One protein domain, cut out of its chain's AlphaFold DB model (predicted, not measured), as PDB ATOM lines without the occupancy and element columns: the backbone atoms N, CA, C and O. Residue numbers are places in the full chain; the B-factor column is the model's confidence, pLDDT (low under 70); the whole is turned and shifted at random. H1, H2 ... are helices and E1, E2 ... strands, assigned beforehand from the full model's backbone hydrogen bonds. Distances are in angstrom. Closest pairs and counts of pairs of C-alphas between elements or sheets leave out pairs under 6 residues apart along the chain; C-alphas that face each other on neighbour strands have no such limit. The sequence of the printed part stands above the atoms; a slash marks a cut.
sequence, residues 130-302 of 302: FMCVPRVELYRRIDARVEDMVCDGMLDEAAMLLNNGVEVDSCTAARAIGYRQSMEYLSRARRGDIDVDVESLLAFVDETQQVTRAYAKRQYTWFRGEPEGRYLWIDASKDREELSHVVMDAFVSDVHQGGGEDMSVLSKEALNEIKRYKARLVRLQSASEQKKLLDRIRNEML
ATOM      1  N   PHE A 130      -0.464  -1.927 -24.030       94.94
ATOM      2  CA  PHE A 130       0.923  -1.965 -24.472       94.94
ATOM      3  C   PHE A 130       0.977  -2.092 -25.993       94.94
ATOM      4  O   PHE A 130       0.617  -3.123 -26.555       94.94
ATOM      5  N   MET A 131       1.450  -1.035 -26.651       93.69
ATOM      6  CA  MET A 131       1.633  -1.004 -28.100       93.69
ATOM      7  C   MET A 131       2.932  -1.730 -28.457       93.69
ATOM      8  O   MET A 131       4.026  -1.229 -28.181       93.69
ATOM      9  N   CYS A 132       2.821  -2.911 -29.054       92.25
ATOM     10  CA  CYS A 132       3.949  -3.717 -29.499       92.25
ATOM     11  C   CYS A 132       4.047  -3.724 -31.028       92.25
ATOM     12  O   CYS A 132       3.085  -3.477 -31.734       92.25
ATOM     13  N   VAL A 133       5.238  -3.983 -31.551       91.50
ATOM     14  CA  VAL A 133       5.476  -4.256 -32.974       91.50
ATOM     15  C   VAL A 133       6.432  -5.447 -33.106       91.50
ATOM     16  O   VAL A 133       7.207  -5.707 -32.168       91.50
ATOM     17  N   PRO A 134       6.457  -6.142 -34.259       90.25
ATOM     18  CA  PRO A 134       7.450  -7.173 -34.535       90.25
ATOM     19  C   PRO A 134       8.881  -6.663 -34.325       90.25
ATOM     20  O   PRO A 134       9.235  -5.545 -34.704       90.25
ATOM     21  N   ARG A 135       9.741  -7.484 -33.711       91.25
ATOM     22  CA  ARG A 135      11.040  -7.021 -33.189       91.25
ATOM     23  C   ARG A 135      11.966  -6.422 -34.249       91.25
ATOM     24  O   ARG A 135      12.659  -5.450 -33.962       91.25
ATOM     25  N   VAL A 136      12.008  -7.006 -35.442       91.94
ATOM     26  CA  VAL A 136      12.860  -6.503 -36.529       91.94
ATOM     27  C   VAL A 136      12.329  -5.180 -37.069       91.94
ATOM     28  O   VAL A 136      13.112  -4.269 -37.320       91.94
ATOM     29  N   GLU A 137      11.010  -5.036 -37.165       93.12
ATOM     30  CA  GLU A 137      10.372  -3.776 -37.538       93.12
ATOM     31  C   GLU A 137      10.632  -2.684 -36.491       93.12
ATOM     32  O   GLU A 137      10.997  -1.562 -36.838       93.12
ATOM     33  N   LEU A 138      10.569  -3.026 -35.198       94.38
ATOM     34  CA  LEU A 138      10.958  -2.116 -34.119       94.38
ATOM     35  C   LEU A 138      12.396  -1.620 -34.276       94.38
ATOM     36  O   LEU A 138      12.657  -0.434 -34.102       94.38
ATOM     37  N   TYR A 139      13.330  -2.520 -34.593       95.38
ATOM     38  CA  TYR A 139      14.730  -2.151 -34.790       95.38
ATOM     39  C   TYR A 139      14.903  -1.247 -36.009       95.38
ATOM     40  O   TYR A 139      15.559  -0.223 -35.883       95.38
ATOM     41  N   ARG A 140      14.223  -1.528 -37.131       95.81
ATOM     42  CA  ARG A 140      14.210  -0.626 -38.297       95.81
ATOM     43  C   ARG A 140      13.736   0.778 -37.934       95.81
ATOM     44  O   ARG A 140      14.401   1.745 -38.289       95.81
ATOM     45  N   ARG A 141      12.629   0.892 -37.192       96.38
ATOM     46  CA  ARG A 141      12.085   2.188 -36.749       96.38
ATOM     47  C   ARG A 141      13.019   2.914 -35.784       96.38
ATOM     48  O   ARG A 141      13.186   4.122 -35.898       96.38
ATOM     49  N   ILE A 142      13.628   2.192 -34.841       97.50
ATOM     50  CA  ILE A 142      14.615   2.757 -33.909       97.50
ATOM     51  C   ILE A 142      15.823   3.290 -34.675       97.50
ATOM     52  O   ILE A 142      16.236   4.419 -34.432       97.50
ATOM     53  N   ASP A 143      16.361   2.493 -35.591       98.00
ATOM     54  CA  ASP A 143      17.603   2.801 -36.286       98.00
ATOM     55  C   ASP A 143      17.442   3.999 -37.219       98.00
ATOM     56  O   ASP A 143      18.279   4.904 -37.187       98.00
ATOM     57  N   ALA A 144      16.328   4.047 -37.958       97.88
ATOM     58  CA  ALA A 144      15.949   5.199 -38.771       97.88
ATOM     59  C   ALA A 144      15.742   6.453 -37.908       97.88
ATOM     60  O   ALA A 144      16.296   7.503 -38.208       97.88
ATOM     61  N   ARG A 145      15.028   6.340 -36.778       98.06
ATOM     62  CA  ARG A 145      14.795   7.483 -35.883       98.06
ATOM     63  C   ARG A 145      16.089   8.033 -35.283       98.06
ATOM     64  O   ARG A 145      16.206   9.240 -35.119       98.06
ATOM     65  N   VAL A 146      17.042   7.173 -34.920       98.44
ATOM     66  CA  VAL A 146      18.352   7.622 -34.417       98.44
ATOM     67  C   VAL A 146      19.119   8.360 -35.509       98.44
ATOM     68  O   VAL A 146      19.680   9.415 -35.236       98.44
ATOM     69  N   GLU A 147      19.122   7.833 -36.734       98.00
ATOM     70  CA  GLU A 147      19.735   8.510 -37.876       98.00
ATOM     71  C   GLU A 147      19.103   9.888 -38.117       98.00
ATOM     72  O   GLU A 147      19.829  10.874 -38.231       98.00
ATOM     73  N   ASP A 148      17.770   9.974 -38.106       98.00
ATOM     74  CA  ASP A 148      17.054  11.240 -38.250       98.00
ATOM     75  C   ASP A 148      17.426  12.228 -37.146       98.00
ATOM     76  O   ASP A 148      17.825  13.347 -37.445       98.00
ATOM     77  N   MET A 149      17.411  11.805 -35.878       98.06
ATOM     78  CA  MET A 149      17.812  12.657 -34.751       98.06
ATOM     79  C   MET A 149      19.241  13.196 -34.905       98.06
ATOM     80  O   MET A 149      19.494  14.364 -34.616       98.06
ATOM     81  N   VAL A 150      20.183  12.367 -35.366       97.62
ATOM     82  CA  VAL A 150      21.574  12.784 -35.598       97.62
ATOM     83  C   VAL A 150      21.650  13.833 -36.704       97.62
ATOM     84  O   VAL A 150      22.291  14.867 -36.522       97.62
ATOM     85  N   CYS A 151      20.976  13.597 -37.828       96.62
ATOM     86  CA  CYS A 151      20.961  14.536 -38.944       96.62
ATOM     87  C   CYS A 151      20.169  15.824 -38.645       96.62
ATOM     88  O   CYS A 151      20.458  16.863 -39.239       96.62
ATOM     89  N   ASP A 152      19.204  15.766 -37.725       96.62
ATOM     90  CA  ASP A 152      18.293  16.869 -37.396       96.62
ATOM     91  C   ASP A 152      18.738  17.687 -36.168       96.62
ATOM     92  O   ASP A 152      18.050  18.623 -35.772       96.62
ATOM     93  N   GLY A 153      19.919  17.398 -35.609       96.56
ATOM     94  CA  GLY A 153      20.599  18.288 -34.662       96.56
ATOM     95  C   GLY A 153      20.743  17.787 -33.227       96.56
ATOM     96  O   GLY A 153      21.006  18.576 -32.323       96.56
ATOM     97  N   MET A 154      20.650  16.476 -32.983       97.50
ATOM     98  CA  MET A 154      20.922  15.904 -31.654       97.50
ATOM     99  C   MET A 154      22.325  16.263 -31.127       97.50
ATOM    100  O   MET A 154      22.499  16.496 -29.930       97.50
ATOM    101  N   LEU A 155      23.330  16.329 -32.010       98.12
ATOM    102  CA  LEU A 155      24.689  16.735 -31.636       98.12
ATOM    103  C   LEU A 155      24.774  18.230 -31.293       98.12
ATOM    104  O   LEU A 155      25.514  18.588 -30.381       98.12
ATOM    105  N   ASP A 156      23.982  19.085 -31.945       97.81
ATOM    106  CA  ASP A 156      23.896  20.511 -31.614       97.81
ATOM    107  C   ASP A 156      23.339  20.726 -30.204       97.81
ATOM    108  O   ASP A 156      23.911  21.470 -29.406       97.81
ATOM    109  N   GLU A 157      22.250  20.030 -29.865       97.81
ATOM    110  CA  GLU A 157      21.673  20.079 -28.520       97.81
ATOM    111  C   GLU A 157      22.678  19.608 -27.459       97.81
ATOM    112  O   GLU A 157      22.838  20.245 -26.416       97.81
ATOM    113  N   ALA A 158      23.399  18.514 -27.725       97.69
ATOM    114  CA  ALA A 158      24.420  18.003 -26.816       97.69
ATOM    115  C   ALA A 158      25.610  18.968 -26.664       97.69
ATOM    116  O   ALA A 158      26.086  19.181 -25.547       97.69
ATOM    117  N   ALA A 159      26.065  19.586 -27.759       97.88
ATOM    118  CA  ALA A 159      27.115  20.599 -27.738       97.88
ATOM    119  C   ALA A 159      26.691  21.822 -26.912       97.88
ATOM    120  O   ALA A 159      27.473  22.314 -26.097       97.88
ATOM    121  N   MET A 160      25.439  22.268 -27.056       97.69
ATOM    122  CA  MET A 160      24.870  23.347 -26.249       97.69
ATOM    123  C   MET A 160      24.892  23.002 -24.755       97.69
ATOM    124  O   MET A 160      25.298  23.835 -23.946       97.69
ATOM    125  N   LEU A 161      24.495  21.787 -24.365       97.00
ATOM    126  CA  LEU A 161      24.526  21.362 -22.962       97.00
ATOM    127  C   LEU A 161      25.954  21.340 -22.400       97.00
ATOM    128  O   LEU A 161      26.189  21.879 -21.318       97.00
ATOM    129  N   LEU A 162      26.912  20.792 -23.155       96.75
ATOM    130  CA  LEU A 162      28.331  20.799 -22.779       96.75
ATOM    131  C   LEU A 162      28.867  22.228 -22.610       96.75
ATOM    132  O   LEU A 162      29.559  22.520 -21.638       96.75
ATOM    133  N   ASN A 163      28.517  23.136 -23.523       96.31
ATOM    134  CA  ASN A 163      28.939  24.540 -23.468       96.31
ATOM    135  C   ASN A 163      28.348  25.291 -22.267       96.31
ATOM    136  O   ASN A 163      28.956  26.240 -21.782       96.31
ATOM    137  N   ASN A 164      27.198  24.843 -21.758       96.44
ATOM    138  CA  ASN A 164      26.582  25.362 -20.536       96.44
ATOM    139  C   ASN A 164      27.080  24.659 -19.256       96.44
ATOM    140  O   ASN A 164      26.500  24.843 -18.188       96.44
ATOM    141  N   GLY A 165      28.149  23.859 -19.341       95.50
ATOM    142  CA  GLY A 165      28.785  23.226 -18.184       95.50
ATOM    143  C   GLY A 165      28.098  21.951 -17.695       95.50
ATOM    144  O   GLY A 165      28.414  21.467 -16.609       95.50
ATOM    145  N   VAL A 166      27.168  21.378 -18.468       96.69
ATOM    146  CA  VAL A 166      26.629  20.050 -18.156       96.69
ATOM    147  C   VAL A 166      27.680  19.014 -18.534       96.69
ATOM    148  O   VAL A 166      27.948  18.796 -19.711       96.69
ATOM    149  N   GLU A 167      28.274  18.355 -17.544       95.12
ATOM    150  CA  GLU A 167      29.261  17.305 -17.800       95.12
ATOM    151  C   GLU A 167      28.588  15.971 -18.147       95.12
ATOM    152  O   GLU A 167      27.457  15.686 -17.724       95.12
ATOM    153  N   VAL A 168      29.307  15.119 -18.886       95.00
ATOM    154  CA  VAL A 168      28.897  13.731 -19.140       95.00
ATOM    155  C   VAL A 168      28.636  13.041 -17.803       95.00
ATOM    156  O   VAL A 168      29.409  13.177 -16.859       95.00
ATOM    157  N   ASP A 169      27.534  12.302 -17.708       93.19
ATOM    158  CA  ASP A 169      27.134  11.585 -16.496       93.19
ATOM    159  C   ASP A 169      26.927  12.451 -15.234       93.19
ATOM    160  O   ASP A 169      26.714  11.888 -14.160       93.19
ATOM    161  N   SER A 170      26.907  13.785 -15.321       91.75
ATOM    162  CA  SER A 170      26.699  14.669 -14.155       91.75
ATOM    163  C   SER A 170      25.318  14.503 -13.513       91.75
ATOM    164  O   SER A 170      25.170  14.527 -12.291       91.75
ATOM    165  N   CYS A 171      24.285  14.275 -14.325       90.19
ATOM    166  CA  CYS A 171      22.902  14.157 -13.876       90.19
ATOM    167  C   CYS A 171      22.145  13.047 -14.621       90.19
ATOM    168  O   CYS A 171      22.663  12.392 -15.524       90.19
ATOM    169  N   THR A 172      20.903  12.778 -14.216       88.81
ATOM    170  CA  THR A 172      20.053  11.774 -14.879       88.81
ATOM    171  C   THR A 172      19.734  12.142 -16.326       88.81
ATOM    172  O   THR A 172      19.687  11.244 -17.162       88.81
ATOM    173  N   ALA A 173      19.574  13.434 -16.633       91.44
ATOM    174  CA  ALA A 173      19.338  13.917 -17.993       91.44
ATOM    175  C   ALA A 173      20.567  13.711 -18.897       91.44
ATOM    176  O   ALA A 173      20.430  13.157 -19.982       91.44
ATOM    177  N   ALA A 174      21.777  14.019 -18.415       94.94
ATOM    178  CA  ALA A 174      23.027  13.773 -19.149       94.94
ATOM    179  C   ALA A 174      23.302  12.275 -19.399       94.94
ATOM    180  O   ALA A 174      24.041  11.915 -20.309       94.94
ATOM    181  N   ARG A 175      22.690  11.384 -18.604       95.12
ATOM    182  CA  ARG A 175      22.751   9.921 -18.775       95.12
ATOM    183  C   ARG A 175      21.682   9.367 -19.720       95.12
ATOM    184  O   ARG A 175      21.656   8.156 -19.949       95.12
ATOM    185  N   ALA A 176      20.774  10.202 -20.227       96.50
ATOM    186  CA  ALA A 176      19.739   9.757 -21.148       96.50
ATOM    187  C   ALA A 176      20.360   9.232 -22.451       96.50
ATOM    188  O   ALA A 176      21.383   9.728 -22.925       96.50
ATOM    189  N   ILE A 177      19.731   8.208 -23.029       97.69
ATOM    190  CA  ILE A 177      20.160   7.619 -24.303       97.69
ATOM    191  C   ILE A 177      20.071   8.678 -25.406       97.69
ATOM    192  O   ILE A 177      19.105   9.438 -25.448       97.69
ATOM    193  N   GLY A 178      21.070   8.726 -26.284       97.31
ATOM    194  CA  GLY A 178      21.239   9.781 -27.283       97.31
ATOM    195  C   GLY A 178      22.100  10.917 -26.738       97.31
ATOM    196  O   GLY A 178      23.170  11.178 -27.284       97.31
ATOM    197  N   TYR A 179      21.709  11.520 -25.610       98.19
ATOM    198  CA  TYR A 179      22.489  12.587 -24.968       98.19
ATOM    199  C   TYR A 179      23.839  12.088 -24.458       98.19
ATOM    200  O   TYR A 179      24.861  12.666 -24.814       98.19
ATOM    201  N   ARG A 180      23.876  10.987 -23.696       98.06
ATOM    202  CA  ARG A 180      25.135  10.443 -23.167       98.06
ATOM    203  C   ARG A 180      26.133  10.142 -24.288       98.06
ATOM    204  O   ARG A 180      27.268  10.593 -24.213       98.06
ATOM    205  N   GLN A 181      25.693   9.424 -25.327       98.56
ATOM    206  CA  GLN A 181      26.527   9.075 -26.485       98.56
ATOM    207  C   GLN A 181      27.041  10.330 -27.200       98.56
ATOM    208  O   GLN A 181      28.225  10.429 -27.501       98.56
ATOM    209  N   SER A 182      26.159  11.310 -27.424       98.44
ATOM    210  CA  SER A 182      26.507  12.564 -28.101       98.44
ATOM    211  C   SER A 182      27.524  13.370 -27.298       98.44
ATOM    212  O   SER A 182      28.532  13.823 -27.834       98.44
ATOM    213  N   MET A 183      27.292  13.517 -25.993       98.31
ATOM    214  CA  MET A 183      28.182  14.263 -25.110       98.31
ATOM    215  C   MET A 183      29.537  13.566 -24.953       98.31
ATOM    216  O   MET A 183      30.560  14.244 -24.912       98.31
ATOM    217  N   GLU A 184      29.572  12.232 -24.893       98.06
ATOM    218  CA  GLU A 184      30.813  11.457 -24.842       98.06
ATOM    219  C   GLU A 184      31.614  11.586 -26.145       98.06
ATOM    220  O   GLU A 184      32.808  11.886 -26.091       98.06
ATOM    221  N   TYR A 185      30.956  11.442 -27.299       98.50
ATOM    222  CA  TYR A 185      31.561  11.634 -28.619       98.50
ATOM    223  C   TYR A 185      32.186  13.029 -28.758       98.50
ATOM    224  O   TYR A 185      33.379  13.150 -29.039       98.50
ATOM    225  N   LEU A 186      31.418  14.083 -28.460       98.31
ATOM    226  CA  LEU A 186      31.892  15.468 -28.533       98.31
ATOM    227  C   LEU A 186      33.004  15.755 -27.520       98.31
ATOM    228  O   LEU A 186      33.988  16.408 -27.852       98.31
ATOM    229  N   SER A 187      32.892  15.243 -26.293       97.50
ATOM    230  CA  SER A 187      33.923  15.443 -25.269       97.50
ATOM    231  C   SER A 187      35.244  14.772 -25.647       97.50
ATOM    232  O   SER A 187      36.305  15.351 -25.427       97.50
ATOM    233  N   ARG A 188      35.197  13.566 -26.230       97.69
ATOM    234  CA  ARG A 188      36.381  12.869 -26.756       97.69
ATOM    235  C   ARG A 188      36.992  13.627 -27.932       97.69
ATOM    236  O   ARG A 188      38.204  13.811 -27.956       97.69
ATOM    237  N   ALA A 189      36.166  14.127 -28.849       97.44
ATOM    238  CA  ALA A 189      36.625  14.933 -29.975       97.44
ATOM    239  C   ALA A 189      37.302  16.241 -29.519       97.44
ATOM    240  O   ALA A 189      38.404  16.545 -29.966       97.44
ATOM    241  N   ARG A 190      36.714  16.973 -28.558       96.38
ATOM    242  CA  ARG A 190      37.292  18.212 -27.988       96.38
ATOM    243  C   ARG A 190      38.642  17.996 -27.306       96.38
ATOM    244  O   ARG A 190      39.484  18.886 -27.314       96.38
ATOM    245  N   ARG A 191      38.851  16.823 -26.699       96.50
ATOM    246  CA  ARG A 191      40.137  16.446 -26.088       96.50
ATOM    247  C   ARG A 191      41.168  15.935 -27.096       96.50
ATOM    248  O   ARG A 191      42.327  15.782 -26.724       96.50
ATOM    249  N   GLY A 192      40.767  15.679 -28.341       95.94
ATOM    250  CA  GLY A 192      41.614  15.031 -29.342       95.94
ATOM    251  C   GLY A 192      41.796  13.524 -29.116       95.94
ATOM    252  O   GLY A 192      42.748  12.950 -29.628       95.94
ATOM    253  N   ASP A 193      40.902  12.876 -28.356       97.00
ATOM    254  CA  ASP A 193      40.942  11.424 -28.102       97.00
ATOM    255  C   ASP A 193      40.476  10.604 -29.322       97.00
ATOM    256  O   ASP A 193      40.687   9.390 -29.376       97.00
ATOM    257  N   ILE A 194      39.759  11.241 -30.253       97.25
ATOM    258  CA  ILE A 194      39.258  10.655 -31.500       97.25
ATOM    259  C   ILE A 194      39.357  11.668 -32.636       97.25
ATOM    260  O   ILE A 194      39.157  12.865 -32.424       97.25
ATOM    261  N   ASP A 195      39.558  11.165 -33.849       96.81
ATOM    262  CA  ASP A 195      39.365  11.950 -35.061       96.81
ATOM    263  C   ASP A 195      37.867  12.081 -35.367       96.81
ATOM    264  O   ASP A 195      37.092  11.125 -35.267       96.81
ATOM    265  N   VAL A 196      37.433  13.284 -35.745       97.50
ATOM    266  CA  VAL A 196      36.068  13.508 -36.240       97.50
ATOM    267  C   VAL A 196      36.061  13.223 -37.728       97.50
ATOM    268  O   VAL A 196      36.448  14.082 -38.518       97.50
ATOM    269  N   ASP A 197      35.638  12.026 -38.114       97.50
ATOM    270  CA  ASP A 197      35.556  11.559 -39.494       97.50
ATOM    271  C   ASP A 197      34.323  10.664 -39.702       97.50
ATOM    272  O   ASP A 197      33.487  10.494 -38.812       97.50
ATOM    273  N   VAL A 198      34.172  10.126 -40.915       97.31
ATOM    274  CA  VAL A 198      33.024   9.276 -41.258       97.31
ATOM    275  C   VAL A 198      32.997   8.012 -40.397       97.31
ATOM    276  O   VAL A 198      31.919   7.584 -40.000       97.31
ATOM    277  N   GLU A 199      34.148   7.419 -40.085       97.44
ATOM    278  CA  GLU A 199      34.206   6.187 -39.300       97.44
ATOM    279  C   GLU A 199      33.745   6.438 -37.861       97.44
ATOM    280  O   GLU A 199      32.861   5.732 -37.371       97.44
ATOM    281  N   SER A 200      34.263   7.483 -37.210       97.81
ATOM    282  CA  SER A 200      33.886   7.815 -35.836       97.81
ATOM    283  C   SER A 200      32.430   8.268 -35.724       97.81
ATOM    284  O   SER A 200      31.743   7.890 -34.771       97.81
ATOM    285  N   LEU A 201      31.919   8.996 -36.725       97.88
ATOM    286  CA  LEU A 201      30.506   9.359 -36.821       97.88
ATOM    287  C   LEU A 201      29.612   8.116 -36.937       97.88
ATOM    288  O   LEU A 201      28.625   7.994 -36.210       97.88
ATOM    289  N   LEU A 202      29.942   7.185 -37.836       97.50
ATOM    290  CA  LEU A 202      29.155   5.965 -38.030       97.50
ATOM    291  C   LEU A 202      29.224   5.035 -36.811       97.50
ATOM    292  O   LEU A 202      28.214   4.420 -36.469       97.50
ATOM    293  N   ALA A 203      30.366   4.974 -36.121       97.75
ATOM    294  CA  ALA A 203      30.509   4.236 -34.868       97.75
ATOM    295  C   ALA A 203      29.617   4.816 -33.757       97.75
ATOM    296  O   ALA A 203      28.919   4.066 -33.074       97.75
ATOM    297  N   PHE A 204      29.572   6.145 -33.620       98.12
ATOM    298  CA  PHE A 204      28.670   6.834 -32.691       98.12
ATOM    299  C   PHE A 204      27.186   6.552 -32.998       98.12
ATOM    300  O   PHE A 204      26.395   6.281 -32.085       98.12
ATOM    301  N   VAL A 205      26.797   6.586 -34.278       98.44
ATOM    302  CA  VAL A 205      25.425   6.268 -34.705       98.44
ATOM    303  C   VAL A 205      25.079   4.821 -34.359       98.44
ATOM    304  O   VAL A 205      24.043   4.582 -33.736       98.44
ATOM    305  N   ASP A 206      25.944   3.860 -34.699       97.94
ATOM    306  CA  ASP A 206      25.712   2.444 -34.398       97.94
ATOM    307  C   ASP A 206      25.616   2.188 -32.886       97.94
ATOM    308  O   ASP A 206      24.686   1.511 -32.439       97.94
ATOM    309  N   GLU A 207      26.491   2.791 -32.075       98.06
ATOM    310  CA  GLU A 207      26.410   2.703 -30.614       98.06
ATOM    311  C   GLU A 207      25.054   3.216 -30.107       98.06
ATOM    312  O   GLU A 207      24.359   2.522 -29.356       98.06
ATOM    313  N   THR A 208      24.636   4.399 -30.565       98.44
ATOM    314  CA  THR A 208      23.364   5.026 -30.172       98.44
ATOM    315  C   THR A 208      22.167   4.149 -30.545       98.44
ATOM    316  O   THR A 208      21.240   3.958 -29.745       98.44
ATOM    317  N   GLN A 209      22.192   3.537 -31.730       98.31
ATOM    318  CA  GLN A 209      21.180   2.575 -32.155       98.31
ATOM    319  C   GLN A 209      21.182   1.323 -31.261       98.31
ATOM    320  O   GLN A 209      20.127   0.915 -30.762       98.31
ATOM    321  N   GLN A 210      22.351   0.738 -30.979       97.50
ATOM    322  CA  GLN A 210      22.488  -0.438 -30.112       97.50
ATOM    323  C   GLN A 210      21.900  -0.202 -28.716       97.50
ATOM    324  O   GLN A 210      21.084  -1.009 -28.248       97.50
ATOM    325  N   VAL A 211      22.263   0.903 -28.055       98.00
ATOM    326  CA  VAL A 211      21.766   1.199 -26.701       98.00
ATOM    327  C   VAL A 211      20.264   1.491 -26.691       98.00
ATOM    328  O   VAL A 211      19.572   1.089 -25.748       98.00
ATOM    329  N   THR A 212      19.731   2.094 -27.759       98.06
ATOM    330  CA  THR A 212      18.291   2.353 -27.915       98.06
ATOM    331  C   THR A 212      17.514   1.050 -28.116       98.06
ATOM    332  O   THR A 212      16.513   0.815 -27.433       98.06
ATOM    333  N   ARG A 213      18.009   0.133 -28.960       96.88
ATOM    334  CA  ARG A 213      17.440  -1.220 -29.126       96.88
ATOM    335  C   ARG A 213      17.472  -2.011 -27.816       96.88
ATOM    336  O   ARG A 213      16.493  -2.674 -27.460       96.88
ATOM    337  N   ALA A 214      18.571  -1.922 -27.066       96.06
ATOM    338  CA  ALA A 214      18.695  -2.559 -25.758       96.06
ATOM    339  C   ALA A 214      17.695  -1.985 -24.740       96.06
ATOM    340  O   ALA A 214      17.118  -2.741 -23.956       96.06
ATOM    341  N   TYR A 215      17.445  -0.673 -24.767       96.25
ATOM    342  CA  TYR A 215      16.425  -0.039 -23.931       96.25
ATOM    343  C   TYR A 215      15.014  -0.503 -24.284       96.25
ATOM    344  O   TYR A 215      14.299  -0.955 -23.392       96.25
ATOM    345  N   ALA A 216      14.656  -0.519 -25.570       94.56
ATOM    346  CA  ALA A 216      13.373  -1.054 -26.021       94.56
ATOM    347  C   ALA A 216      13.193  -2.520 -25.588       94.56
ATOM    348  O   ALA A 216      12.150  -2.903 -25.063       94.56
ATOM    349  N   LYS A 217      14.245  -3.348 -25.690       92.19
ATOM    350  CA  LYS A 217      14.225  -4.718 -25.152       92.19
ATOM    351  C   LYS A 217      13.946  -4.747 -23.648       92.19
ATOM    352  O   LYS A 217      13.135  -5.564 -23.224       92.19
ATOM    353  N   ARG A 218      14.587  -3.882 -22.854       92.94
ATOM    354  CA  ARG A 218      14.335  -3.787 -21.406       92.94
ATOM    355  C   ARG A 218      12.897  -3.377 -21.100       92.94
ATOM    356  O   ARG A 218      12.339  -3.914 -20.150       92.94
ATOM    357  N   GLN A 219      12.295  -2.493 -21.898       93.81
ATOM    358  CA  GLN A 219      10.882  -2.133 -21.750       93.81
ATOM    359  C   GLN A 219       9.988  -3.356 -21.965       93.81
ATOM    360  O   GLN A 219       9.228  -3.698 -21.067       93.81
ATOM    361  N   TYR A 220      10.152  -4.087 -23.072       92.31
ATOM    362  CA  TYR A 220       9.410  -5.337 -23.304       92.31
ATOM    363  C   TYR A 220       9.570  -6.329 -22.144       92.31
ATOM    364  O   TYR A 220       8.583  -6.867 -21.654       92.31
ATOM    365  N   THR A 221      10.803  -6.544 -21.670       90.44
ATOM    366  CA  THR A 221      11.056  -7.424 -20.520       90.44
ATOM    367  C   THR A 221      10.347  -6.934 -19.256       90.44
ATOM    368  O   THR A 221       9.814  -7.757 -18.516       90.44
ATOM    369  N   TRP A 222      10.338  -5.622 -19.001       92.31
ATOM    370  CA  TRP A 222       9.657  -5.035 -17.848       92.31
ATOM    371  C   TRP A 222       8.153  -5.294 -17.904       92.31
ATOM    372  O   TRP A 222       7.607  -5.851 -16.959       92.31
ATOM    373  N   PHE A 223       7.495  -4.911 -19.002       91.94
ATOM    374  CA  PHE A 223       6.036  -5.003 -19.124       91.94
ATOM    375  C   PHE A 223       5.538  -6.448 -19.180       91.94
ATOM    376  O   PHE A 223       4.464  -6.733 -18.667       91.94
ATOM    377  N   ARG A 224       6.347  -7.380 -19.693       89.19
ATOM    378  CA  ARG A 224       6.072  -8.820 -19.586       89.19
ATOM    379  C   ARG A 224       6.140  -9.339 -18.146       89.19
ATOM    380  O   ARG A 224       5.474 -10.305 -17.811       89.19
ATOM    381  N   GLY A 225       6.990  -8.742 -17.312       88.56
ATOM    382  CA  GLY A 225       7.126  -9.105 -15.899       88.56
ATOM    383  C   GLY A 225       6.071  -8.472 -14.988       88.56
ATOM    384  O   GLY A 225       6.128  -8.669 -13.775       88.56
ATOM    385  N   GLU A 226       5.154  -7.672 -15.534       89.81
ATOM    386  CA  GLU A 226       3.995  -7.178 -14.792       89.81
ATOM    387  C   GLU A 226       2.971  -8.309 -14.573       89.81
ATOM    388  O   GLU A 226       2.972  -9.280 -15.330       89.81
ATOM    389  N   PRO A 227       2.096  -8.209 -13.552       87.06
ATOM    390  CA  PRO A 227       1.062  -9.212 -13.303       87.06
ATOM    391  C   PRO A 227       0.249  -9.556 -14.557       87.06
ATOM    392  O   PRO A 227      -0.126  -8.661 -15.323       87.06
ATOM    393  N   GLU A 228      -0.038 -10.845 -14.741       83.25
ATOM    394  CA  GLU A 228      -0.850 -11.339 -15.854       83.25
ATOM    395  C   GLU A 228      -2.195 -10.603 -15.915       83.25
ATOM    396  O   GLU A 228      -2.787 -10.262 -14.889       83.25
ATOM    397  N   GLY A 229      -2.649 -10.289 -17.129       84.12
ATOM    398  CA  GLY A 229      -3.884  -9.533 -17.337       84.12
ATOM    399  C   GLY A 229      -3.778  -8.030 -17.054       84.12
ATOM    400  O   GLY A 229      -4.752  -7.317 -17.279       84.12
ATOM    401  N   ARG A 230      -2.616  -7.501 -16.631       90.50
ATOM    402  CA  ARG A 230      -2.457  -6.051 -16.444       90.50
ATOM    403  C   ARG A 230      -2.506  -5.283 -17.755       90.50
ATOM    404  O   ARG A 230      -3.227  -4.304 -17.835       90.50
ATOM    405  N   TYR A 231      -1.733  -5.679 -18.760       94.12
ATOM    406  CA  TYR A 231      -1.671  -4.968 -20.042       94.12
ATOM    407  C   TYR A 231      -2.377  -5.762 -21.134       94.12
ATOM    408  O   TYR A 231      -2.158  -6.969 -21.253       94.12
ATOM    409  N   LEU A 232      -3.184  -5.079 -21.946       94.62
ATOM    410  CA  LEU A 232      -3.624  -5.582 -23.245       94.62
ATOM    411  C   LEU A 232      -2.544  -5.256 -24.285       94.62
ATOM    412  O   LEU A 232      -2.245  -4.085 -24.528       94.62
ATOM    413  N   TRP A 233      -1.934  -6.289 -24.859       93.94
ATOM    414  CA  TRP A 233      -0.886  -6.199 -25.870       93.94
ATOM    415  C   TRP A 233      -1.517  -6.039 -27.250       93.94
ATOM    416  O   TRP A 233      -2.323  -6.866 -27.679       93.94
ATOM    417  N   ILE A 234      -1.155  -4.954 -27.928       93.25
ATOM    418  CA  ILE A 234      -1.760  -4.527 -29.186       93.25
ATOM    419  C   ILE A 234      -0.665  -4.372 -30.239       93.25
ATOM    420  O   ILE A 234       0.254  -3.572 -30.059       93.25
ATOM    421  N   ASP A 235      -0.797  -5.097 -31.352       91.94
ATOM    422  CA  ASP A 235       0.117  -5.000 -32.491       91.94
ATOM    423  C   ASP A 235      -0.056  -3.679 -33.250       91.94
ATOM    424  O   ASP A 235      -0.855  -3.556 -34.177       91.94
ATOM    425  N   ALA A 236       0.760  -2.696 -32.895       92.12
ATOM    426  CA  ALA A 236       0.827  -1.381 -33.507       92.12
ATOM    427  C   ALA A 236       1.445  -1.368 -34.924       92.12
ATOM    428  O   ALA A 236       1.767  -0.294 -35.445       92.12
ATOM    429  N   SER A 237       1.661  -2.532 -35.549       88.81
ATOM    430  CA  SER A 237       1.952  -2.634 -36.984       88.81
ATOM    431  C   SER A 237       0.691  -2.675 -37.856       88.81
ATOM    432  O   SER A 237       0.786  -2.451 -39.063       88.81
ATOM    433  N   LYS A 238      -0.477  -2.895 -37.241       88.94
ATOM    434  CA  LYS A 238      -1.791  -2.879 -37.890       88.94
ATOM    435  C   LYS A 238      -2.275  -1.471 -38.240       88.94
ATOM    436  O   LYS A 238      -1.679  -0.465 -37.846       88.94
ATOM    437  N   ASP A 239      -3.376  -1.413 -38.989       93.50
ATOM    438  CA  ASP A 239      -4.006  -0.159 -39.387       93.50
ATOM    439  C   ASP A 239      -4.517   0.649 -38.182       93.50
ATOM    440  O   ASP A 239      -5.029   0.105 -37.205       93.50
ATOM    441  N   ARG A 240      -4.389   1.976 -38.253       93.12
ATOM    442  CA  ARG A 240      -4.723   2.870 -37.138       93.12
ATOM    443  C   ARG A 240      -6.206   2.823 -36.768       93.12
ATOM    444  O   ARG A 240      -6.514   2.940 -35.581       93.12
ATOM    445  N   GLU A 241      -7.104   2.700 -37.740       94.56
ATOM    446  CA  GLU A 241      -8.541   2.640 -37.473       94.56
ATOM    447  C   GLU A 241      -8.879   1.336 -36.748       94.56
ATOM    448  O   GLU A 241      -9.515   1.384 -35.693       94.56
ATOM    449  N   GLU A 242      -8.345   0.199 -37.209       92.44
ATOM    450  CA  GLU A 242      -8.480  -1.099 -36.522       92.44
ATOM    451  C   GLU A 242      -7.993  -1.008 -35.067       92.44
ATOM    452  O   GLU A 242      -8.701  -1.399 -34.138       92.44
ATOM    453  N   LEU A 243      -6.812  -0.421 -34.852       93.19
ATOM    454  CA  LEU A 243      -6.251  -0.230 -33.515       93.19
ATOM    455  C   LEU A 243      -7.133   0.642 -32.623       93.19
ATOM    456  O   LEU A 243      -7.288   0.357 -31.436       93.19
ATOM    457  N   SER A 244      -7.711   1.703 -33.186       94.00
ATOM    458  CA  SER A 244      -8.601   2.589 -32.441       94.00
ATOM    459  C   SER A 244      -9.863   1.860 -31.981       94.00
ATOM    460  O   SER A 244     -10.252   2.018 -30.827       94.00
ATOM    461  N   HIS A 245     -10.439   0.994 -32.821       94.19
ATOM    462  CA  HIS A 245     -11.590   0.174 -32.451       94.19
ATOM    463  C   HIS A 245     -11.254  -0.793 -31.316       94.19
ATOM    464  O   HIS A 245     -11.955  -0.803 -30.310       94.19
ATOM    465  N   VAL A 246     -10.128  -1.508 -31.408       92.81
ATOM    466  CA  VAL A 246      -9.678  -2.430 -30.348       92.81
ATOM    467  C   VAL A 246      -9.511  -1.711 -29.005       92.81
ATOM    468  O   VAL A 246      -9.960  -2.209 -27.972       92.81
ATOM    469  N   VAL A 247      -8.880  -0.531 -29.002       94.12
ATOM    470  CA  VAL A 247      -8.702   0.262 -27.774       94.12
ATOM    471  C   VAL A 247     -10.045   0.746 -27.233       94.12
ATOM    472  O   VAL A 247     -10.265   0.674 -26.025       94.12
ATOM    473  N   MET A 248     -10.941   1.224 -28.099       94.75
ATOM    474  CA  MET A 248     -12.249   1.731 -27.683       94.75
ATOM    475  C   MET A 248     -13.140   0.629 -27.110       94.75
ATOM    476  O   MET A 248     -13.730   0.840 -26.053       94.75
ATOM    477  N   ASP A 249     -13.182  -0.547 -27.734       93.81
ATOM    478  CA  ASP A 249     -13.963  -1.694 -27.257       93.81
ATOM    479  C   ASP A 249     -13.478  -2.162 -25.872       93.81
ATOM    480  O   ASP A 249     -14.268  -2.382 -24.948       93.81
ATOM    481  N   ALA A 250     -12.157  -2.236 -25.683       92.56
ATOM    482  CA  ALA A 250     -11.556  -2.570 -24.393       92.56
ATOM    483  C   ALA A 250     -11.761  -1.472 -23.333       92.56
ATOM    484  O   ALA A 250     -11.895  -1.766 -22.141       92.56
ATOM    485  N   PHE A 251     -11.795  -0.203 -23.747       92.44
ATOM    486  CA  PHE A 251     -12.018   0.930 -22.855       92.44
ATOM    487  C   PHE A 251     -13.451   0.974 -22.310       92.44
ATOM    488  O   PHE A 251     -13.628   1.227 -21.121       92.44
ATOM    489  N   VAL A 252     -14.462   0.706 -23.145       92.75
ATOM    490  CA  VAL A 252     -15.881   0.743 -22.730       92.75
ATOM    491  C   VAL A 252     -16.344  -0.514 -21.991       92.75
ATOM    492  O   VAL A 252     -17.440  -0.526 -21.440       92.75
ATOM    493  N   SER A 253     -15.533  -1.572 -21.984       92.50
ATOM    494  CA  SER A 253     -15.850  -2.823 -21.293       92.50
ATOM    495  C   SER A 253     -15.913  -2.632 -19.773       92.50
ATOM    496  O   SER A 253     -15.086  -1.927 -19.201       92.50
ATOM    497  N   ASP A 254     -16.820  -3.327 -19.082       89.69
ATOM    498  CA  ASP A 254     -16.989  -3.189 -17.624       89.69
ATOM    499  C   ASP A 254     -15.720  -3.539 -16.832       89.69
ATOM    500  O   ASP A 254     -15.432  -2.933 -15.803       89.69
ATOM    501  N   VAL A 255     -14.927  -4.488 -17.335       88.44
ATOM    502  CA  VAL A 255     -13.704  -4.972 -16.687       88.44
ATOM    503  C   VAL A 255     -12.535  -4.875 -17.656       88.44
ATOM    504  O   VAL A 255     -12.648  -5.279 -18.814       88.44
ATOM    505  N   HIS A 256     -11.397  -4.373 -17.174       91.69
ATOM    506  CA  HIS A 256     -10.158  -4.393 -17.944       91.69
ATOM    507  C   HIS A 256      -9.674  -5.831 -18.126       91.69
ATOM    508  O   HIS A 256      -9.434  -6.540 -17.149       91.69
ATOM    509  N   GLN A 257      -9.497  -6.248 -19.377       89.00
ATOM    510  CA  GLN A 257      -8.931  -7.547 -19.721       89.00
ATOM    511  C   GLN A 257      -7.610  -7.331 -20.455       89.00
ATOM    512  O   GLN A 257      -7.584  -6.907 -21.610       89.00
ATOM    513  N   GLY A 258      -6.495  -7.600 -19.772       89.88
ATOM    514  CA  GLY A 258      -5.199  -7.716 -20.432       89.88
ATOM    515  C   GLY A 258      -5.053  -9.028 -21.208       89.88
ATOM    516  O   GLY A 258      -5.999  -9.794 -21.364       89.88
ATOM    517  N   GLY A 259      -3.837  -9.299 -21.678       88.25
ATOM    518  CA  GLY A 259      -3.552 -10.414 -22.583       88.25
ATOM    519  C   GLY A 259      -3.298  -9.906 -23.998       88.25
ATOM    520  O   GLY A 259      -2.630  -8.891 -24.161       88.25
ATOM    521  N   GLY A 260      -3.823 -10.586 -25.015       84.50
ATOM    522  CA  GLY A 260      -3.514 -10.289 -26.418       84.50
ATOM    523  C   GLY A 260      -2.256 -11.007 -26.909       84.50
ATOM    524  O   GLY A 260      -1.744 -11.920 -26.258       84.50
ATOM    525  N   GLU A 261      -1.773 -10.625 -28.089       79.50
ATOM    526  CA  GLU A 261      -0.599 -11.257 -28.692       79.50
ATOM    527  C   GLU A 261       0.684 -10.718 -28.041       79.50
ATOM    528  O   GLU A 261       1.186  -9.640 -28.373       79.50
ATOM    529  N   ASP A 262       1.224 -11.473 -27.080       73.00
ATOM    530  CA  ASP A 262       2.503 -11.149 -26.452       73.00
ATOM    531  C   ASP A 262       3.669 -11.330 -27.444       73.00
ATOM    532  O   ASP A 262       4.314 -12.377 -27.533       73.00
ATOM    533  N   MET A 263       3.996 -10.252 -28.160       74.81
ATOM    534  CA  MET A 263       5.130 -10.183 -29.093       74.81
ATOM    535  C   MET A 263       6.505 -10.090 -28.405       74.81
ATOM    536  O   MET A 263       7.532  -9.857 -29.055       74.81
ATOM    537  N   SER A 264       6.572 -10.222 -27.078       71.94
ATOM    538  CA  SER A 264       7.843 -10.304 -26.359       71.94
ATOM    539  C   SER A 264       8.499 -11.685 -26.476       71.94
ATOM    540  O   SER A 264       9.731 -11.779 -26.381       71.94
ATOM    541  N   VAL A 265       7.710 -12.744 -26.704       76.12
ATOM    542  CA  VAL A 265       8.197 -14.109 -26.926       76.12
ATOM    543  C   VAL A 265       8.469 -14.296 -28.412       76.12
ATOM    544  O   VAL A 265       7.573 -14.320 -29.246       76.12
ATOM    545  N   LEU A 266       9.749 -14.405 -28.751       82.75
ATOM    546  CA  LEU A 266      10.185 -14.476 -30.139       82.75
ATOM    547  C   LEU A 266      10.214 -15.924 -30.623       82.75
ATOM    548  O   LEU A 266      10.802 -16.789 -29.967       82.75
ATOM    549  N   SER A 267       9.652 -16.168 -31.808       85.50
ATOM    550  CA  SER A 267       9.815 -17.444 -32.504       85.50
ATOM    551  C   SER A 267      11.280 -17.683 -32.902       85.50
ATOM    552  O   SER A 267      12.112 -16.766 -32.911       85.50
ATOM    553  N   LYS A 268      11.623 -18.926 -33.264       87.62
ATOM    554  CA  LYS A 268      12.970 -19.257 -33.768       87.62
ATOM    555  C   LYS A 268      13.298 -18.465 -35.035       87.62
ATOM    556  O   LYS A 268      14.437 -18.033 -35.214       87.62
ATOM    557  N   GLU A 269      12.302 -18.250 -35.886       86.62
ATOM    558  CA  GLU A 269      12.393 -17.475 -37.120       86.62
ATOM    559  C   GLU A 269      12.703 -16.012 -36.803       86.62
ATOM    560  O   GLU A 269      13.688 -15.483 -37.314       86.62
ATOM    561  N   ALA A 270      11.956 -15.398 -35.877       85.19
ATOM    562  CA  ALA A 270      12.189 -14.022 -35.443       85.19
ATOM    563  C   ALA A 270      13.581 -13.846 -34.810       85.19
ATOM    564  O   ALA A 270      14.280 -12.872 -35.088       85.19
ATOM    565  N   LEU A 271      14.038 -14.810 -34.003       88.75
ATOM    566  CA  LEU A 271      15.398 -14.803 -33.448       88.75
ATOM    567  C   LEU A 271      16.474 -14.879 -34.539       88.75
ATOM    568  O   LEU A 271      17.497 -14.198 -34.443       88.75
ATOM    569  N   ASN A 272      16.265 -15.692 -35.575       90.25
ATOM    570  CA  ASN A 272      17.183 -15.780 -36.708       90.25
ATOM    571  C   ASN A 272      17.171 -14.509 -37.563       90.25
ATOM    572  O   ASN A 272      18.231 -14.079 -38.019       90.25
ATOM    573  N   GLU A 273      16.009 -13.886 -37.748       91.12
ATOM    574  CA  GLU A 273      15.887 -12.610 -38.450       91.12
ATOM    575  C   GLU A 273      16.642 -11.503 -37.702       91.12
ATOM    576  O   GLU A 273      17.446 -10.795 -38.302       91.12
ATOM    577  N   ILE A 274      16.508 -11.435 -36.372       90.00
ATOM    578  CA  ILE A 274      17.263 -10.497 -35.526       90.00
ATOM    579  C   ILE A 274      18.774 -10.723 -35.636       90.00
ATOM    580  O   ILE A 274      19.528  -9.757 -35.698       90.00
ATOM    581  N   LYS A 275      19.241 -11.978 -35.677       89.56
ATOM    582  CA  LYS A 275      20.677 -12.278 -35.840       89.56
ATOM    583  C   LYS A 275      21.234 -11.784 -37.175       89.56
ATOM    584  O   LYS A 275      22.411 -11.443 -37.254       89.56
ATOM    585  N   ARG A 276      20.410 -11.788 -38.223       91.69
ATOM    586  CA  ARG A 276      20.778 -11.329 -39.571       91.69
ATOM    587  C   ARG A 276      20.550  -9.835 -39.765       91.69
ATOM    588  O   ARG A 276      21.065  -9.271 -40.725       91.69
ATOM    589  N   TYR A 277      19.781  -9.211 -38.879       93.38
ATOM    590  CA  TYR A 277      19.447  -7.807 -38.967       93.38
ATOM    591  C   TYR A 277      20.702  -6.934 -38.894       93.38
ATOM    592  O   TYR A 277      21.553  -7.084 -38.013       93.38
ATOM    593  N   LYS A 278      20.789  -5.999 -39.836       91.12
ATOM    594  CA  LYS A 278      21.787  -4.939 -39.877       91.12
ATOM    595  C   LYS A 278      21.055  -3.630 -40.115       91.12
ATOM    596  O   LYS A 278      20.189  -3.568 -40.990       91.12
ATOM    597  N   ALA A 279      21.407  -2.619 -39.328       91.94
ATOM    598  CA  ALA A 279      20.921  -1.269 -39.536       91.94
ATOM    599  C   ALA A 279      21.270  -0.841 -40.965       91.94
ATOM    600  O   ALA A 279      22.401  -1.025 -41.423       91.94
ATOM    601  N   ARG A 280      20.291  -0.297 -41.684       91.38
ATOM    602  CA  ARG A 280      20.507   0.299 -42.998       91.38
ATOM    603  C   ARG A 280      20.239   1.785 -42.870       91.38
ATOM    604  O   ARG A 280      19.085   2.187 -42.800       91.38
ATOM    605  N   LEU A 281      21.318   2.552 -42.849       93.00
ATOM    606  CA  LEU A 281      21.275   4.005 -42.913       93.00
ATOM    607  C   LEU A 281      20.723   4.434 -44.278       93.00
ATOM    608  O   LEU A 281      21.002   3.776 -45.284       93.00
ATOM    609  N   VAL A 282      19.926   5.493 -44.315       93.62
ATOM    610  CA  VAL A 282      19.336   6.054 -45.538       93.62
ATOM    611  C   VAL A 282      19.939   7.423 -45.836       93.62
ATOM    612  O   VAL A 282      20.379   7.673 -46.957       93.62
ATOM    613  N   ARG A 283      20.009   8.303 -44.836       94.56
ATOM    614  CA  ARG A 283      20.500   9.683 -44.970       94.56
ATOM    615  C   ARG A 283      22.021   9.731 -44.954       94.56
ATOM    616  O   ARG A 283      22.642  10.290 -45.855       94.56
ATOM    617  N   LEU A 284      22.631   9.044 -43.999       93.81
ATOM    618  CA  LEU A 284      24.072   8.933 -43.818       93.81
ATOM    619  C   LEU A 284      24.728   7.977 -44.823       93.81
ATOM    620  O   LEU A 284      25.917   7.715 -44.708       93.81
ATOM    621  N   GLN A 285      24.007   7.476 -45.831       92.06
ATOM    622  CA  GLN A 285      24.635   6.923 -47.040       92.06
ATOM    623  C   GLN A 285      25.132   8.020 -47.989       92.06
ATOM    624  O   GLN A 285      26.021   7.779 -48.805       92.06
ATOM    625  N   SER A 286      24.571   9.229 -47.900       94.06
ATOM    626  CA  SER A 286      24.981  10.363 -48.719       94.06
ATOM    627  C   SER A 286      26.285  10.953 -48.193       94.06
ATOM    628  O   SER A 286      26.324  11.525 -47.104       94.06
ATOM    629  N   ALA A 287      27.343  10.903 -49.006       93.06
ATOM    630  CA  ALA A 287      28.607  11.574 -48.702       93.06
ATOM    631  C   ALA A 287      28.421  13.088 -48.473       93.06
ATOM    632  O   ALA A 287      29.160  13.695 -47.703       93.06
ATOM    633  N   SER A 288      27.410  13.698 -49.107       94.88
ATOM    634  CA  SER A 288      27.070  15.106 -48.888       94.88
ATOM    635  C   SER A 288      26.498  15.349 -47.490       94.88
ATOM    636  O   SER A 288      26.887  16.320 -46.846       94.88
ATOM    637  N   GLU A 289      25.601  14.481 -47.010       94.38
ATOM    638  CA  GLU A 289      25.048  14.590 -45.649       94.38
ATOM    639  C   GLU A 289      26.123  14.312 -44.598       94.38
ATOM    640  O   GLU A 289      26.271  15.087 -43.655       94.38
ATOM    641  N   GLN A 290      26.937  13.269 -44.800       96.06
ATOM    642  CA  GLN A 290      28.079  12.971 -43.931       96.06
ATOM    643  C   GLN A 290      29.027  14.170 -43.835       96.06
ATOM    644  O   GLN A 290      29.368  14.604 -42.738       96.06
ATOM    645  N   LYS A 291      29.423  14.741 -44.980       96.12
ATOM    646  CA  LYS A 291      30.312  15.903 -45.022       96.12
ATOM    647  C   LYS A 291      29.703  17.098 -44.293       96.12
ATOM    648  O   LYS A 291      30.381  17.699 -43.470       96.12
ATOM    649  N   LYS A 292      28.431  17.410 -44.553       95.81
ATOM    650  CA  LYS A 292      27.720  18.507 -43.887       95.81
ATOM    651  C   LYS A 292      27.746  18.347 -42.366       95.81
ATOM    652  O   LYS A 292      28.028  19.312 -41.666       95.81
ATOM    653  N   LEU A 293      27.477  17.143 -41.860       95.88
ATOM    654  CA  LEU A 293      27.476  16.881 -40.424       95.88
ATOM    655  C   LEU A 293      28.883  16.984 -39.819       95.88
ATOM    656  O   LEU A 293      29.051  17.609 -38.779       95.88
ATOM    657  N   LEU A 294      29.897  16.433 -40.489       97.31
ATOM    658  CA  LEU A 294      31.291  16.513 -40.042       97.31
ATOM    659  C   LEU A 294      31.817  17.948 -40.026       97.31
ATOM    660  O   LEU A 294      32.466  18.348 -39.062       97.31
ATOM    661  N   ASP A 295      31.526  18.724 -41.070       96.25
ATOM    662  CA  ASP A 295      31.895  20.138 -41.138       96.25
ATOM    663  C   ASP A 295      31.214  20.915 -40.003       96.25
ATOM    664  O   ASP A 295      31.857  21.731 -39.347       96.25
ATOM    665  N   ARG A 296      29.947  20.606 -39.703       94.75
ATOM    666  CA  ARG A 296      29.220  21.217 -38.586       94.75
ATOM    667  C   ARG A 296      29.843  20.875 -37.232       94.75
ATOM    668  O   ARG A 296      30.095  21.776 -36.443       94.75
ATOM    669  N   ILE A 297      30.162  19.602 -36.983       96.00
ATOM    670  CA  ILE A 297      30.827  19.179 -35.740       96.00
ATOM    671  C   ILE A 297      32.144  19.940 -35.568       96.00
ATOM    672  O   ILE A 297      32.357  20.570 -34.537       96.00
ATOM    673  N   ARG A 298      33.006  19.928 -36.591       94.94
ATOM    674  CA  ARG A 298      34.347  20.528 -36.524       94.94
ATOM    675  C   ARG A 298      34.330  22.047 -36.368       94.94
ATOM    676  O   ARG A 298      35.207  22.576 -35.700       94.94
ATOM    677  N   ASN A 299      33.381  22.735 -37.003       92.62
ATOM    678  CA  ASN A 299      33.367  24.199 -37.046       92.62
ATOM    679  C   ASN A 299      32.518  24.837 -35.938       92.62
ATOM    680  O   ASN A 299      32.768  25.986 -35.584       92.62
ATOM    681  N   GLU A 300      31.500  24.135 -35.431       91.94
ATOM    682  CA  GLU A 300      30.501  24.718 -34.524       91.94
ATOM    683  C   GLU A 300      30.466  24.050 -33.139       91.94
ATOM    684  O   GLU A 300      29.954  24.649 -32.192       91.94
ATOM    685  N   MET A 301      30.981  22.821 -32.994       91.69
ATOM    686  CA  MET A 301      30.788  22.015 -31.778       91.69
ATOM    687  C   MET A 301      32.074  21.670 -31.023       91.69
ATOM    688  O   MET A 301      31.978  21.251 -29.861       91.69
ATOM    689  N   LEU A 302      33.243  21.805 -31.648       89.12
ATOM    690  CA  LEU A 302      34.552  21.588 -31.021       89.12
ATOM    691  C   LEU A 302      35.179  22.915 -30.603       89.12
ATOM    692  O   LEU A 302      35.700  22.944 -29.467       89.12
TER     693      LEU A 302
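What this domain is: This is residues 130 to 302 of the 302 residues of the protein "Hypothetical protein" of Ostreococcus mediterraneus (UniProt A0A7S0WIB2). Two long helices, H1 and H4, run opposite ways and slant across each other in the middle of an elongated, loosely built body, with H2, H3 and H7 gathered at one end and a small head of two parallel strands, E1 and E2, with H5 at the other. H6 packs on the beginning of H1, and residues 277 to 286 lead from H6 to H7 at the helical end. The printed part has 173 residues with seven named helices and two named strands, in the order E1 H1 H2 H3 H4 E2 H5 H6 H7, and its class is mostly helix. It is loose, with a radius of gyration of the C-alphas of 19.8 A, and spans 60 by 34 by 29 A.

Where its parts are: E1, residues 130 to 132, begins at C-alpha 130 (0.923, -1.965, -24.472). H1 is residues 135 to 151, 24.4 A long, H2 residues 154 to 163, and H3 residues 179 to 191, 18.1 A. H4, residues 198 to 224, is the longest helix at 39.0 A and starts at C-alpha 198 (33.024, 9.276, -41.258). E2 is residues 232 to 235, H5 residues 240 to 252, 18.3 A, and H6 residues 268 to 276. H7, residues 287 to 301, is 20.0 A long and ends at C-alpha 301 (30.788, 22.015, -31.778).

How they stand to each other: H4 is the hub, touching three helices. With residues 205 to 213 it touches H1 at a steep tilt of 44 degrees, opposite ways, closest at the C-alphas of Asp 143 and Gln 209, 5.5 A. H3 and H4 form a helical hairpin, touching at a shallow tilt of 25 degrees, with C-alphas 181 and 208 closest at 6.3 A. H4 and H7 only just touch, with 3 pairs of C-alphas within 8 A, the closest Val 198 and Gln 290 at 6.7 A. H2 touches H3 at a steep tilt of 61 degrees, with C-alphas 158 and 183 closest at 5.6 A. H6 touches residues 135 to 136 of H1, with C-alphas 136 and 274 closest at 6.0 A. E1 and E2 are parallel neighbours, with N 130 and O 232 within hydrogen-bond range at 2.8 A; with H1 to H4 between them they form a strand-helix-strand unit, two parallel neighbour strands joined through helices. H5 touches no helix; its closest C-alpha to E2 is Leu 243, 7.6 A from Ile 234. In H1 to H7 every O i to N i+4 pair is within hydrogen-bond range.

The domain as a whole: The two C-alphas farthest apart, those of Gly 192 and Asp 254, are 62.5 A apart. The links H2 to H3 and H5 to H6 are long, 15 residues each. The printed part has no cut, and no printed residue is under 70 in pLDDT.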